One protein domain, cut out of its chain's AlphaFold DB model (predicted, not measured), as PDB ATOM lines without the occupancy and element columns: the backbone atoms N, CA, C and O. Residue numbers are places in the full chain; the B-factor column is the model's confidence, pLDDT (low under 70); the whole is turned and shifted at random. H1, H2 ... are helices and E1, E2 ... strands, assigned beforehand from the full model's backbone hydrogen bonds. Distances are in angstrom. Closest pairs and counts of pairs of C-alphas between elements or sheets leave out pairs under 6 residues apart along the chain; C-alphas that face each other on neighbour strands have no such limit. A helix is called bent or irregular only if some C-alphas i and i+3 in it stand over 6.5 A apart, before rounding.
ATOM      1  N   THR A 864      76.158  89.797  88.816       97.00
ATOM      2  CA  THR A 864      77.615  89.900  88.920       97.00
ATOM      3  C   THR A 864      78.136  91.230  88.387       97.00
ATOM      4  O   THR A 864      77.679  91.676  87.337       97.00
ATOM      5  N   PHE A 865      79.170  91.775  89.032       97.75
ATOM      6  CA  PHE A 865      80.033  92.825  88.478       97.75
ATOM      7  C   PHE A 865      81.510  92.444  88.630       97.75
ATOM      8  O   PHE A 865      81.895  91.694  89.530       97.75
ATOM      9  N   SER A 866      82.372  93.010  87.792       96.56
ATOM     10  CA  SER A 866      83.814  93.058  88.043       96.56
ATOM     11  C   SER A 866      84.112  94.026  89.185       96.56
ATOM     12  O   SER A 866      84.704  93.628  90.182       96.56
ATOM     13  N   SER A 867      83.651  95.274  89.076       97.75
ATOM     14  CA  SER A 867      83.853  96.315  90.090       97.75
ATOM     15  C   SER A 867      82.642  97.236  90.184       97.75
ATOM     16  O   SER A 867      81.999  97.515  89.171       97.75
ATOM     17  N   ILE A 868      82.381  97.753  91.383       98.19
ATOM     18  CA  ILE A 868      81.357  98.759  91.669       98.19
ATOM     19  C   ILE A 868      82.013  99.955  92.354       98.19
ATOM     20  O   ILE A 868      82.732  99.805  93.340       98.19
ATOM     21  N   ASN A 869      81.738 101.146  91.835       97.69
ATOM     22  CA  ASN A 869      82.160 102.414  92.407       97.69
ATOM     23  C   ASN A 869      80.966 103.378  92.440       97.69
ATOM     24  O   ASN A 869      80.524 103.842  91.389       97.69
ATOM     25  N   ILE A 870      80.445 103.649  93.638       97.94
ATOM     26  CA  ILE A 870      79.305 104.542  93.875       97.94
ATOM     27  C   ILE A 870      79.775 105.690  94.761       97.94
ATOM     28  O   ILE A 870      80.013 105.513  95.959       97.94
ATOM     29  N   LYS A 871      79.917 106.872  94.162       96.62
ATOM     30  CA  LYS A 871      80.461 108.060  94.822       96.62
ATOM     31  C   LYS A 871      79.576 109.278  94.666       96.62
ATOM     32  O   LYS A 871      79.088 109.525  93.572       96.62
ATOM     33  N   ASN A 872      79.429 110.093  95.705       96.06
ATOM     34  CA  ASN A 872      78.796 111.409  95.567       96.06
ATOM     35  C   ASN A 872      77.401 111.363  94.898       96.06
ATOM     36  O   ASN A 872      77.077 112.194  94.053       96.06
ATOM     37  N   ASN A 873      76.587 110.345  95.196       97.50
ATOM     38  CA  ASN A 873      75.188 110.276  94.764       97.50
ATOM     39  C   ASN A 873      74.299 110.632  95.955       97.50
ATOM     40  O   ASN A 873      73.629 109.781  96.539       97.50
ATOM     41  N   ASP A 874      74.316 111.906  96.336       94.50
ATOM     42  CA  ASP A 874      73.747 112.395  97.598       94.50
ATOM     43  C   ASP A 874      72.235 112.222  97.739       94.50
ATOM     44  O   ASP A 874      71.709 112.421  98.828       94.50
ATOM     45  N   SER A 875      71.521 111.859  96.674       96.69
ATOM     46  CA  SER A 875      70.085 111.557  96.730       96.69
ATOM     47  C   SER A 875      69.777 110.077  96.997       96.69
ATOM     48  O   SER A 875      68.629 109.742  97.297       96.69
ATOM     49  N   LEU A 876      70.779 109.186  96.943       97.44
ATOM     50  CA  LEU A 876      70.603 107.775  97.277       97.44
ATOM     51  C   LEU A 876      70.441 107.620  98.788       97.44
ATOM     52  O   LEU A 876      71.286 108.056  99.563       97.44
ATOM     53  N   THR A 877      69.372 106.941  99.207       97.69
ATOM     54  CA  THR A 877      69.145 106.575 100.619       97.69
ATOM     55  C   THR A 877      69.463 105.111 100.912       97.69
ATOM     56  O   THR A 877      69.733 104.759 102.064       97.69
ATOM     57  N   ASN A 878      69.467 104.277  99.871       97.88
ATOM     58  CA  ASN A 878      69.878 102.877  99.856       97.88
ATOM     59  C   ASN A 878      70.317 102.468  98.432       97.88
ATOM     60  O   ASN A 878      70.345 103.307  97.530       97.88
ATOM     61  N   LEU A 879      70.658 101.194  98.237       97.75
ATOM     62  CA  LEU A 879      71.137 100.616  96.977       97.75
ATOM     63  C   LEU A 879      70.105  99.677  96.321       97.75
ATOM     64  O   LEU A 879      70.483  98.803  95.538       97.75
ATOM     65  N   THR A 880      68.810  99.847  96.630       95.00
ATOM     66  CA  THR A 880      67.717  99.088  95.989       95.00
ATOM     67  C   THR A 880      67.844  99.201  94.471       95.00
ATOM     68  O   THR A 880      68.087 100.292  93.944       95.00
ATOM     69  N   GLY A 881      67.691  98.072  93.783       95.06
ATOM     70  CA  GLY A 881      68.068  97.896  92.384       95.06
ATOM     71  C   GLY A 881      69.257  96.952  92.203       95.06
ATOM     72  O   GLY A 881      69.404  96.369  91.138       95.06
ATOM     73  N   LEU A 882      70.073  96.736  93.242       97.19
ATOM     74  CA  LEU A 882      71.136  95.721  93.248       97.19
ATOM     75  C   LEU A 882      70.718  94.407  93.924       97.19
ATOM     76  O   LEU A 882      71.561  93.543  94.136       97.19
ATOM     77  N   ASP A 883      69.431  94.224  94.232       94.69
ATOM     78  CA  ASP A 883      68.933  93.170  95.126       94.69
ATOM     79  C   ASP A 883      69.313  91.742  94.692       94.69
ATOM     80  O   ASP A 883      69.412  90.850  95.530       94.69
ATOM     81  N   ASN A 884      69.551  91.502  93.399       96.69
ATOM     82  CA  ASN A 884      69.950  90.194  92.862       96.69
ATOM     83  C   ASN A 884      71.474  90.009  92.724       96.69
ATOM     84  O   ASN A 884      71.929  88.952  92.277       96.69
ATOM     85  N   LEU A 885      72.273  91.002  93.117       97.94
ATOM     86  CA  LEU A 885      73.727  90.958  93.047       97.94
ATOM     87  C   LEU A 885      74.284  89.918  94.023       97.94
ATOM     88  O   LEU A 885      74.087  90.007  95.232       97.94
ATOM     89  N   THR A 886      75.045  88.956  93.503       97.75
ATOM     90  CA  THR A 886      75.655  87.880  94.302       97.75
ATOM     91  C   THR A 886      77.175  87.958  94.365       97.75
ATOM     92  O   THR A 886      77.759  87.504  95.352       97.75
ATOM     93  N   THR A 887      77.824  88.524  93.341       97.88
ATOM     94  CA  THR A 887      79.287  88.482  93.188       97.88
ATOM     95  C   THR A 887      79.858  89.798  92.665       97.88
ATOM     96  O   THR A 887      79.421  90.311  91.637       97.88
ATOM     97  N   ILE A 888      80.907  90.292  93.323       98.06
ATOM     98  CA  ILE A 888      81.796  91.346  92.828       98.06
ATOM     99  C   ILE A 888      83.201  90.749  92.706       98.06
ATOM    100  O   ILE A 888      83.822  90.354  93.690       98.06
ATOM    101  N   SER A 889      83.716  90.645  91.485       96.25
ATOM    102  CA  SER A 889      84.949  89.883  91.220       96.25
ATOM    103  C   SER A 889      86.236  90.635  91.562       96.25
ATOM    104  O   SER A 889      87.319  90.065  91.460       96.25
ATOM    105  N   ASN A 890      86.145  91.913  91.922       95.50
ATOM    106  CA  ASN A 890      87.291  92.744  92.255       95.50
ATOM    107  C   ASN A 890      86.950  93.721  93.388       95.50
ATOM    108  O   ASN A 890      87.219  93.412  94.542       95.50
ATOM    109  N   LEU A 891      86.350  94.871  93.074       95.31
ATOM    110  CA  LEU A 891      86.342  96.030  93.970       95.31
ATOM    111  C   LEU A 891      84.925  96.528  94.273       95.31
ATOM    112  O   LEU A 891      84.154  96.764  93.343       95.31
ATOM    113  N   LEU A 892      84.618  96.762  95.551       97.25
ATOM    114  CA  LEU A 892      83.417  97.472  96.003       97.25
ATOM    115  C   LEU A 892      83.815  98.783  96.687       97.25
ATOM    116  O   LEU A 892      84.426  98.757  97.753       97.25
ATOM    117  N   ILE A 893      83.445  99.920  96.093       97.12
ATOM    118  CA  ILE A 893      83.641 101.253  96.677       97.12
ATOM    119  C   ILE A 893      82.302 101.979  96.834       97.12
ATOM    120  O   ILE A 893      81.579 102.162  95.853       97.12
ATOM    121  N   ILE A 894      82.022 102.443  98.055       97.62
ATOM    122  CA  ILE A 894      80.876 103.294  98.402       97.62
ATOM    123  C   ILE A 894      81.373 104.447  99.278       97.62
ATOM    124  O   ILE A 894      81.685 104.268 100.456       97.62
ATOM    125  N   GLU A 895      81.462 105.643  98.718       96.12
ATOM    126  CA  GLU A 895      82.118 106.789  99.360       96.12
ATOM    127  C   GLU A 895      81.361 108.085  99.061       96.12
ATOM    128  O   GLU A 895      80.724 108.200  98.022       96.12
ATOM    129  N   ASP A 896      81.446 109.077  99.941       95.50
ATOM    130  CA  ASP A 896      80.872 110.412  99.720       95.50
ATOM    131  C   ASP A 896      79.358 110.428  99.390       95.50
ATOM    132  O   ASP A 896      78.901 111.359  98.745       95.50
ATOM    133  N   ASN A 897      78.545 109.434  99.776       96.81
ATOM    134  CA  ASN A 897      77.090 109.455  99.535       96.81
ATOM    135  C   ASN A 897      76.359 109.979 100.782       96.81
ATOM    136  O   ASN A 897      76.079 109.222 101.719       96.81
ATOM    137  N   TYR A 898      76.046 111.278 100.823       95.94
ATOM    138  CA  TYR A 898      75.667 111.953 102.072       95.94
ATOM    139  C   TYR A 898      74.321 111.523 102.663       95.94
ATOM    140  O   TYR A 898      74.190 111.492 103.889       95.94
ATOM    141  N   SER A 899      73.337 111.164 101.835       97.69
ATOM    142  CA  SER A 899      72.012 110.720 102.310       97.69
ATOM    143  C   SER A 899      71.865 109.202 102.414       97.69
ATOM    144  O   SER A 899      70.790 108.725 102.780       97.69
ATOM    145  N   LEU A 900      72.915 108.431 102.113       98.25
ATOM    146  CA  LEU A 900      72.860 106.974 102.146       98.25
ATOM    147  C   LEU A 900      72.728 106.512 103.599       98.25
ATOM    148  O   LEU A 900      73.621 106.763 104.398       98.25
ATOM    149  N   THR A 901      71.618 105.859 103.952       98.06
ATOM    150  CA  THR A 901      71.327 105.418 105.335       98.06
ATOM    151  C   THR A 901      71.499 103.918 105.540       98.06
ATOM    152  O   THR A 901      71.792 103.470 106.651       98.06
ATOM    153  N   SER A 902      71.341 103.137 104.469       98.06
ATOM    154  CA  SER A 902      71.410 101.678 104.488       98.06
ATOM    155  C   SER A 902      72.100 101.137 103.241       98.06
ATOM    156  O   SER A 902      71.967 101.706 102.161       98.06
ATOM    157  N   LEU A 903      72.761  99.987 103.367       98.19
ATOM    158  CA  LEU A 903      73.248  99.190 102.233       98.19
ATOM    159  C   LEU A 903      72.194  98.218 101.672       98.19
ATOM    160  O   LEU A 903      72.545  97.301 100.930       98.19
ATOM    161  N   THR A 904      70.918  98.392 102.038       97.56
ATOM    162  CA  THR A 904      69.784  97.645 101.462       97.56
ATOM    163  C   THR A 904      69.873  97.621  99.939       97.56
ATOM    164  O   THR A 904      70.129  98.663  99.339       97.56
ATOM    165  N   GLY A 905      69.693  96.444  99.346       96.69
ATOM    166  CA  GLY A 905      70.020  96.121  97.960       96.69
ATOM    167  C   GLY A 905      71.223  95.179  97.822       96.69
ATOM    168  O   GLY A 905      71.436  94.633  96.751       96.69
ATOM    169  N   LEU A 906      72.023  94.955  98.872       97.94
ATOM    170  CA  LEU A 906      73.177  94.037  98.848       97.94
ATOM    171  C   LEU A 906      72.956  92.727  99.628       97.94
ATOM    172  O   LEU A 906      73.908  91.986  99.860       97.94
ATOM    173  N   GLU A 907      71.722  92.410 100.026       97.12
ATOM    174  CA  GLU A 907      71.377  91.272 100.896       97.12
ATOM    175  C   GLU A 907      71.827  89.914 100.336       97.12
ATOM    176  O   GLU A 907      72.170  88.994 101.087       97.12
ATOM    177  N   ASN A 908      71.828  89.781  99.008       97.38
ATOM    178  CA  ASN A 908      72.190  88.551  98.312       97.38
ATOM    179  C   ASN A 908      73.680  88.466  97.948       97.38
ATOM    180  O   ASN A 908      74.117  87.442  97.417       97.38
ATOM    181  N   LEU A 909      74.478  89.489  98.273       98.12
ATOM    182  CA  LEU A 909      75.911  89.507  98.000       98.12
ATOM    183  C   LEU A 909      76.609  88.427  98.835       98.12
ATOM    184  O   LEU A 909      76.528  88.410 100.062       98.12
ATOM    185  N   THR A 910      77.313  87.517  98.162       97.19
ATOM    186  CA  THR A 910      78.053  86.411  98.793       97.19
ATOM    187  C   THR A 910      79.534  86.437  98.473       97.19
ATOM    188  O   THR A 910      80.299  85.778  99.158       97.19
ATOM    189  N   THR A 911      79.982  87.164  97.451       97.69
ATOM    190  CA  THR A 911      81.403  87.186  97.088       97.69
ATOM    191  C   THR A 911      81.865  88.597  96.761       97.69
ATOM    192  O   THR A 911      81.269  89.248  95.905       97.69
ATOM    193  N   VAL A 912      82.957  89.034  97.391       97.31
ATOM    194  CA  VAL A 912      83.773  90.177  96.957       97.31
ATOM    195  C   VAL A 912      85.234  89.749  97.012       97.31
ATOM    196  O   VAL A 912      85.749  89.497  98.092       97.31
ATOM    197  N   VAL A 913      85.893  89.604  95.863       92.94
ATOM    198  CA  VAL A 913      87.201  88.918  95.812       92.94
ATOM    199  C   VAL A 913      88.345  89.753  96.399       92.94
ATOM    200  O   VAL A 913      89.188  89.181  97.084       92.94
ATOM    201  N   ASN A 914      88.387  91.066  96.136       92.19
ATOM    202  CA  ASN A 914      89.464  91.950  96.600       92.19
ATOM    203  C   ASN A 914      88.935  92.981  97.616       92.19
ATOM    204  O   ASN A 914      88.421  92.585  98.661       92.19
ATOM    205  N   ASP A 915      89.073  94.289  97.358       93.19
ATOM    206  CA  ASP A 915      88.793  95.300  98.385       93.19
ATOM    207  C   ASP A 915      87.306  95.652  98.528       93.19
ATOM    208  O   ASP A 915      86.572  95.841  97.552       93.19
ATOM    209  N   ILE A 916      86.911  95.869  99.783       95.88
ATOM    210  CA  ILE A 916      85.661  96.513 100.185       95.88
ATOM    211  C   ILE A 916      86.025  97.827 100.871       95.88
ATOM    212  O   ILE A 916      86.642  97.816 101.934       95.88
ATOM    213  N   ARG A 917      85.633  98.963 100.291       95.44
ATOM    214  CA  ARG A 917      85.895 100.303 100.837       95.44
ATOM    215  C   ARG A 917      84.586 101.062 100.996       95.44
ATOM    216  O   ARG A 917      83.903 101.344 100.013       95.44
ATOM    217  N   ILE A 918      84.227 101.373 102.238       96.44
ATOM    218  CA  ILE A 918      82.997 102.095 102.565       96.44
ATOM    219  C   ILE A 918      83.340 103.258 103.494       96.44
ATOM    220  O   ILE A 918      83.700 103.039 104.651       96.44
ATOM    221  N   GLY A 919      83.242 104.479 102.965       89.94
ATOM    222  CA  GLY A 919      83.493 105.746 103.669       89.94
ATOM    223  C   GLY A 919      84.964 106.196 103.744       89.94
ATOM    224  O   GLY A 919      85.244 107.316 104.168       89.94
ATOM    225  N   HIS A 920      85.922 105.374 103.301       82.38
ATOM    226  CA  HIS A 920      87.351 105.707 103.342       82.38
ATOM    227  C   HIS A 920      88.148 104.948 102.269       82.38
ATOM    228  O   HIS A 920      88.130 103.713 102.231       82.38
ATOM    229  N   ASP A 921      88.933 105.658 101.452       73.38
ATOM    230  CA  ASP A 921      89.631 105.057 100.299       73.38
ATOM    231  C   ASP A 921      90.988 104.408 100.634       73.38
ATOM    232  O   ASP A 921      91.598 103.756  99.781       73.38
ATOM    233  N   GLY A 922      91.438 104.565 101.880       69.06
ATOM    234  CA  GLY A 922      92.708 104.059 102.414       69.06
ATOM    235  C   GLY A 922      93.734 105.159 102.702       69.06
ATOM    236  O   GLY A 922      94.673 104.916 103.457       69.06
ATOM    237  N   PHE A 923      93.524 106.372 102.180       72.94
ATOM    238  CA  PHE A 923      94.429 107.513 102.357       72.94
ATOM    239  C   PHE A 923      93.711 108.793 102.794       72.94
ATOM    240  O   PHE A 923      94.283 109.577 103.554       72.94
ATOM    241  N   ILE A 924      92.486 109.013 102.314       79.00
ATOM    242  CA  ILE A 924      91.670 110.188 102.619       79.00
ATOM    243  C   ILE A 924      90.261 109.778 103.068       79.00
ATOM    244  O   ILE A 924      89.661 108.836 102.546       79.00
ATOM    245  N   SER A 925      89.742 110.518 104.050       81.62
ATOM    246  CA  SER A 925      88.363 110.397 104.528       81.62
ATOM    247  C   SER A 925      87.391 110.804 103.421       81.62
ATOM    248  O   SER A 925      87.533 111.892 102.855       81.62
ATOM    249  N   ARG A 926      86.427 109.930 103.110       86.50
ATOM    250  CA  ARG A 926      85.397 110.118 102.072       86.50
ATOM    251  C   ARG A 926      84.029 109.646 102.586       86.50
ATOM    252  O   ARG A 926      83.494 108.630 102.119       86.50
ATOM    253  N   PRO A 927      83.513 110.307 103.636       92.50
ATOM    254  CA  PRO A 927      82.517 109.743 104.537       92.50
ATOM    255  C   PRO A 927      81.160 109.494 103.871       92.50
ATOM    256  O   PRO A 927      80.722 110.272 103.028       92.50
ATOM    257  N   ASN A 928      80.430 108.477 104.342       96.56
ATOM    258  CA  ASN A 928      78.976 108.378 104.144       96.56
ATOM    259  C   ASN A 928      78.281 108.746 105.476       96.56
ATOM    260  O   ASN A 928      77.958 107.864 106.279       96.56
ATOM    261  N   PRO A 929      78.091 110.046 105.779       96.00
ATOM    262  CA  PRO A 929      77.762 110.532 107.125       96.00
ATOM    263  C   PRO A 929      76.392 110.110 107.664       96.00
ATOM    264  O   PRO A 929      76.172 110.227 108.868       96.00
ATOM    265  N   SER A 930      75.484 109.629 106.812       97.88
ATOM    266  CA  SER A 930      74.168 109.119 107.226       97.88
ATOM    267  C   SER A 930      74.106 107.590 107.302       97.88
ATOM    268  O   SER A 930      73.099 107.050 107.762       97.88
ATOM    269  N   LEU A 931      75.158 106.881 106.874       98.38
ATOM    270  CA  LEU A 931      75.128 105.429 106.712       98.38
ATOM    271  C   LEU A 931      75.274 104.734 108.065       98.38
ATOM    272  O   LEU A 931      76.380 104.636 108.602       98.38
ATOM    273  N   SER A 932      74.153 104.254 108.613       97.88
ATOM    274  CA  SER A 932      74.108 103.588 109.919       97.88
ATOM    275  C   SER A 932      73.666 102.124 109.870       97.88
ATOM    276  O   SER A 932      73.822 101.427 110.869       97.88
ATOM    277  N   ASN A 933      73.165 101.624 108.731       98.25
ATOM    278  CA  ASN A 933      72.685 100.246 108.579       98.25
ATOM    279  C   ASN A 933      73.475  99.445 107.522       98.25
ATOM    280  O   ASN A 933      73.375  99.680 106.318       98.25
ATOM    281  N   PHE A 934      74.220  98.443 107.989       98.44
ATOM    282  CA  PHE A 934      75.076  97.543 107.206       98.44
ATOM    283  C   PHE A 934      74.540  96.104 107.151       98.44
ATOM    284  O   PHE A 934      75.225  95.215 106.647       98.44
ATOM    285  N   CYS A 935      73.330  95.840 107.657       97.88
ATOM    286  CA  CYS A 935      72.791  94.479 107.779       97.88
ATOM    287  C   CYS A 935      72.640  93.742 106.441       97.88
ATOM    288  O   CYS A 935      72.632  92.513 106.412       97.88
ATOM    289  N   ALA A 936      72.592  94.464 105.320       97.88
ATOM    290  CA  ALA A 936      72.612  93.855 103.993       97.88
ATOM    291  C   ALA A 936      73.901  93.048 103.723       97.88
ATOM    292  O   ALA A 936      73.869  92.068 102.990       97.88
ATOM    293  N   LEU A 937      75.028  93.375 104.370       97.75
ATOM    294  CA  LEU A 937      76.293  92.645 104.204       97.75
ATOM    295  C   LEU A 937      76.408  91.385 105.082       97.75
ATOM    296  O   LEU A 937      77.428  90.697 105.033       97.75
ATOM    297  N   THR A 938      75.397  91.045 105.891       96.94
ATOM    298  CA  THR A 938      75.457  89.874 106.785       96.94
ATOM    299  C   THR A 938      75.705  88.575 106.026       96.94
ATOM    300  O   THR A 938      76.475  87.737 106.499       96.94
ATOM    301  N   ASN A 939      75.100  88.401 104.848       95.88
ATOM    302  CA  ASN A 939      75.287  87.188 104.059       95.88
ATOM    303  C   ASN A 939      76.734  87.054 103.552       95.88
ATOM    304  O   ASN A 939      77.341  85.995 103.725       95.88
ATOM    305  N   LEU A 940      77.314  88.147 103.042       97.62
ATOM    306  CA  LEU A 940      78.711  88.219 102.608       97.62
ATOM    307  C   LEU A 940      79.678  87.838 103.736       97.62
ATOM    308  O   LEU A 940      80.548  86.997 103.534       97.62
ATOM    309  N   PHE A 941      79.515  88.416 104.929       96.81
ATOM    310  CA  PHE A 941      80.459  88.183 106.027       96.81
ATOM    311  C   PHE A 941      80.239  86.860 106.777       96.81
ATOM    312  O   PHE A 941      81.179  86.341 107.372       96.81
ATOM    313  N   THR A 942      79.031  86.286 106.747       94.25
ATOM    314  CA  THR A 942      78.731  85.023 107.457       94.25
ATOM    315  C   THR A 942      78.980  83.791 106.593       94.25
ATOM    316  O   THR A 942      79.531  82.803 107.074       94.25
ATOM    317  N   ASN A 943      78.547  83.833 105.329       91.56
ATOM    318  CA  ASN A 943      78.510  82.669 104.436       91.56
ATOM    319  C   ASN A 943      79.312  82.874 103.142       91.56
ATOM    320  O   ASN A 943      79.373  81.962 102.316       91.56
ATOM    321  N   GLY A 944      79.854  84.073 102.933       91.25
ATOM    322  CA  GLY A 944      80.461  84.484 101.680       91.25
ATOM    323  C   GLY A 944      81.975  84.306 101.593       91.25
ATOM    324  O   GLY A 944      82.630  83.805 102.505       91.25
ATOM    325  N   ASN A 945      82.532  84.727 100.459       93.00
ATOM    326  CA  ASN A 945      83.961  84.743 100.169       93.00
ATOM    327  C   ASN A 945      84.456  86.191 100.039       93.00
ATOM    328  O   ASN A 945      84.042  86.908  99.126       93.00
ATOM    329  N   TYR A 946      85.328  86.606 100.956       95.38
ATOM    330  CA  TYR A 946      85.963  87.923 100.986       95.38
ATOM    331  C   TYR A 946      87.345  87.841 101.649       95.38
ATOM    332  O   TYR A 946      87.581  86.963 102.484       95.38
ATOM    333  N   ASP A 947      88.256  88.761 101.319       93.38
ATOM    334  CA  ASP A 947      89.527  88.895 102.042       93.38
ATOM    335  C   ASP A 947      89.356  89.837 103.239       93.38
ATOM    336  O   ASP A 947      89.180  91.046 103.093       93.38
ATOM    337  N   ALA A 948      89.437  89.287 104.452       89.31
ATOM    338  CA  ALA A 948      89.300  90.050 105.690       89.31
ATOM    339  C   ALA A 948      90.357  91.161 105.862       89.31
ATOM    340  O   ALA A 948      90.103  92.113 106.598       89.31
ATOM    341  N   ASN A 949      91.517  91.069 105.199       90.50
ATOM    342  CA  ASN A 949      92.553  92.109 105.246       90.50
ATOM    343  C   ASN A 949      92.243  93.302 104.333       90.50
ATOM    344  O   ASN A 949      92.889  94.342 104.458       90.50
ATOM    345  N   LEU A 950      91.280  93.149 103.424       91.31
ATOM    346  CA  LEU A 950      90.926  94.131 102.402       91.31
ATOM    347  C   LEU A 950      89.549  94.771 102.657       91.31
ATOM    348  O   LEU A 950      88.972  95.406 101.776       91.31
ATOM    349  N   VAL A 951      89.018  94.631 103.878       93.81
ATOM    350  CA  VAL A 951      87.770  95.272 104.313       93.81
ATOM    351  C   VAL A 951      88.077  96.555 105.080       93.81
ATOM    352  O   VAL A 951      88.616  96.515 106.185       93.81
ATOM    353  N   ASN A 952      87.676  97.693 104.520       93.25
ATOM    354  CA  ASN A 952      87.802  99.007 105.133       93.25
ATOM    355  C   ASN A 952      86.434  99.703 105.245       93.25
ATOM    356  O   ASN A 952      85.944 100.286 104.278       93.25
ATOM    357  N   ILE A 953      85.827  99.651 106.435       95.19
ATOM    358  CA  ILE A 953      84.587 100.365 106.778       95.19
ATOM    359  C   ILE A 953      84.935 101.414 107.836       95.19
ATOM    360  O   ILE A 953      85.125 101.082 109.007       95.19
ATOM    361  N   GLN A 954      85.077 102.667 107.410       93.25
ATOM    362  CA  GLN A 954      85.473 103.795 108.260       93.25
ATOM    363  C   GLN A 954      84.750 105.070 107.814       93.25
ATOM    364  O   GLN A 954      84.272 105.146 106.689       93.25
ATOM    365  N   ASP A 955      84.667 106.065 108.698       93.56
ATOM    366  CA  ASP A 955      84.072 107.382 108.427       93.56
ATOM    367  C   ASP A 955      82.606 107.375 107.944       93.56
ATOM    368  O   ASP A 955      82.139 108.276 107.254       93.56
ATOM    369  N   ASN A 956      81.830 106.378 108.361       96.50
ATOM    370  CA  ASN A 956      80.373 106.346 108.220       96.50
ATOM    371  C   ASN A 956      79.687 106.731 109.544       96.50
ATOM    372  O   ASN A 956      80.350 106.816 110.585       96.50
ATOM    373  N   ALA A 957      78.359 106.917 109.541       97.00
ATOM    374  CA  ALA A 957      77.596 107.162 110.776       97.00
ATOM    375  C   ALA A 957      77.759 106.013 111.788       97.00
ATOM    376  O   ALA A 957      77.864 106.242 112.993       97.00
ATOM    377  N   TYR A 958      77.831 104.780 111.279       97.56
ATOM    378  CA  TYR A 958      78.201 103.585 112.026       97.56
ATOM    379  C   TYR A 958      79.346 102.856 111.315       97.56
ATOM    380  O   TYR A 958      79.284 102.648 110.111       97.56
ATOM    381  N   ASN A 959      80.389 102.445 112.040       96.25
ATOM    382  CA  ASN A 959      81.550 101.748 111.470       96.25
ATOM    383  C   ASN A 959      81.714 100.360 112.110       96.25
ATOM    384  O   ASN A 959      82.607 100.178 112.942       96.25
ATOM    385  N   PRO A 960      80.822  99.398 111.811       97.19
ATOM    386  CA  PRO A 960      80.938  98.046 112.342       97.19
ATOM    387  C   PRO A 960      82.148  97.324 111.746       97.19
ATOM    388  O   PRO A 960      82.442  97.446 110.557       97.19
ATOM    389  N   SER A 961      82.810  96.491 112.550       95.56
ATOM    390  CA  SER A 961      83.714  95.481 111.999       95.56
ATOM    391  C   SER A 961      82.917  94.373 111.297       95.56
ATOM    392  O   SER A 961      81.738  94.156 111.590       95.56
ATOM    393  N   ALA A 962      83.566  93.590 110.428       94.44
ATOM    394  CA  ALA A 962      82.936  92.395 109.850       94.44
ATOM    395  C   ALA A 962      82.390  91.449 110.944       94.44
ATOM    396  O   ALA A 962      81.310  90.879 110.795       94.44
ATOM    397  N   GLN A 963      83.082  91.344 112.087       94.38
ATOM    398  CA  GLN A 963      82.638  90.533 113.224       94.38
ATOM    399  C   GLN A 963      81.393  91.103 113.920       94.38
ATOM    400  O   GLN A 963      80.551  90.328 114.373       94.38
ATOM    401  N   ASP A 964      81.248  92.429 113.998       96.81
ATOM    402  CA  ASP A 964      80.039  93.058 114.542       96.81
ATOM    403  C   ASP A 964      78.818  92.719 113.682       96.81
ATOM    404  O   ASP A 964      77.783  92.324 114.221       96.81
ATOM    405  N   ILE A 965      78.974  92.759 112.353       96.94
ATOM    406  CA  ILE A 965      77.915  92.383 111.408       96.94
ATOM    407  C   ILE A 965      77.542  90.897 111.554       96.94
ATOM    408  O   ILE A 965      76.353  90.580 111.616       96.94
ATOM    409  N   ILE A 966      78.527  89.995 111.679       94.94
ATOM    410  CA  ILE A 966      78.301  88.552 111.927       94.94
ATOM    411  C   ILE A 966      77.537  88.321 113.243       94.94
ATOM    412  O   ILE A 966      76.675  87.448 113.325       94.94
ATOM    413  N   ASN A 967      77.818  89.120 114.275       95.56
ATOM    414  CA  ASN A 967      77.168  89.020 115.585       95.56
ATOM    415  C   ASN A 967      75.763  89.657 115.630       95.56
ATOM    416  O   ASN A 967      75.134  89.652 116.690       95.56
ATOM    417  N   GLY A 968      75.271  90.213 114.518       92.88
ATOM    418  CA  GLY A 968      73.977  90.897 114.435       92.88
ATOM    419  C   GLY A 968      73.993  92.358 114.899       92.88
ATOM    420  O   GLY A 968      72.947  93.006 114.899       92.88
ATOM    421  N   ASN A 969      75.160  92.909 115.245       96.44
ATOM    422  CA  ASN A 969      75.353  94.330 115.542       96.44
ATOM    423  C   ASN A 969      75.636  95.085 114.233       96.44
ATOM    424  O   ASN A 969      76.725  95.602 114.023       96.44
ATOM    425  N   CYS A 970      74.680  95.081 113.305       95.81
ATOM    426  CA  CYS A 970      74.868  95.621 111.954       95.81
ATOM    427  C   CYS A 970      74.178  96.973 111.710       95.81
ATOM    428  O   CYS A 970      74.293  97.508 110.611       95.81
ATOM    429  N   SER A 971      73.498  97.554 112.704       96.06
ATOM    430  CA  SER A 971      72.834  98.860 112.581       96.06
ATOM    431  C   SER A 971      72.861  99.681 113.875       96.06
ATOM    432  O   SER A 971      72.773  99.087 114.955       96.06
ATOM    433  N   GLN A 972      72.891 101.018 113.771       91.69
ATOM    434  CA  GLN A 972      72.723 101.972 114.885       91.69
ATOM    435  C   GLN A 972      71.684 103.057 114.609       91.69
ATOM    436  O   GLN A 972      71.521 103.445 113.426       91.69
TER     437      GLN A 972
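This is residues 864 to 972 of the 972 residues of the protein "Internalin-A" of Kordia antarctica (UniProt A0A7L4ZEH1). With little regular structure, the chain winds in stacked turns, a short solenoid with the parallel sheet E1 E2 E3 E4 as one wall. Unnamed stretches and H1 make other walls, and H2 lies at the end beyond H1. The 109 printed residues, under half in named elements, run E1 E2 E3 H1 E4 H2, class mixed; the whole is compact, radius of gyration of the C-alphas 12.2 A, spans 29 by 28 by 28 A.

E1, residues 864 to 871, 19.3 A, begins at C-alpha 864 (77.615, 89.900, 88.920). E2 is 887 to 895, 19.5 A; E3 916 to 918; E4 951 to 953. H1, 935 to 943, 13.5 A, is irregular: C-alphas 936 and 939 are 7.2 A apart. H2, 962 to 966, ends at C-alpha 966 (78.301, 88.552, 111.927).

Within hydrogen-bond range across the twisted sheet are N 868 and O 891 of E1 and E2, N 917 and O 892 of E3 and E2, and N 952 and O 916 of E4 and E3, each 2.8 A. E3, H1, E4 form a strand-helix-strand unit, parallel neighbours with a helix between, its crossover right-handed. H1 and H2 touch, closest C-alphas Thr 942 and Ile 966, 5.7 A. O i to N i+4 pairs are within range in H2, and 3 of 5 in H1.

The printed part has no cut. Links E1 to E2, E2 to E3 and E3 to H1 are long. Gly 922 alone has pLDDT under 70.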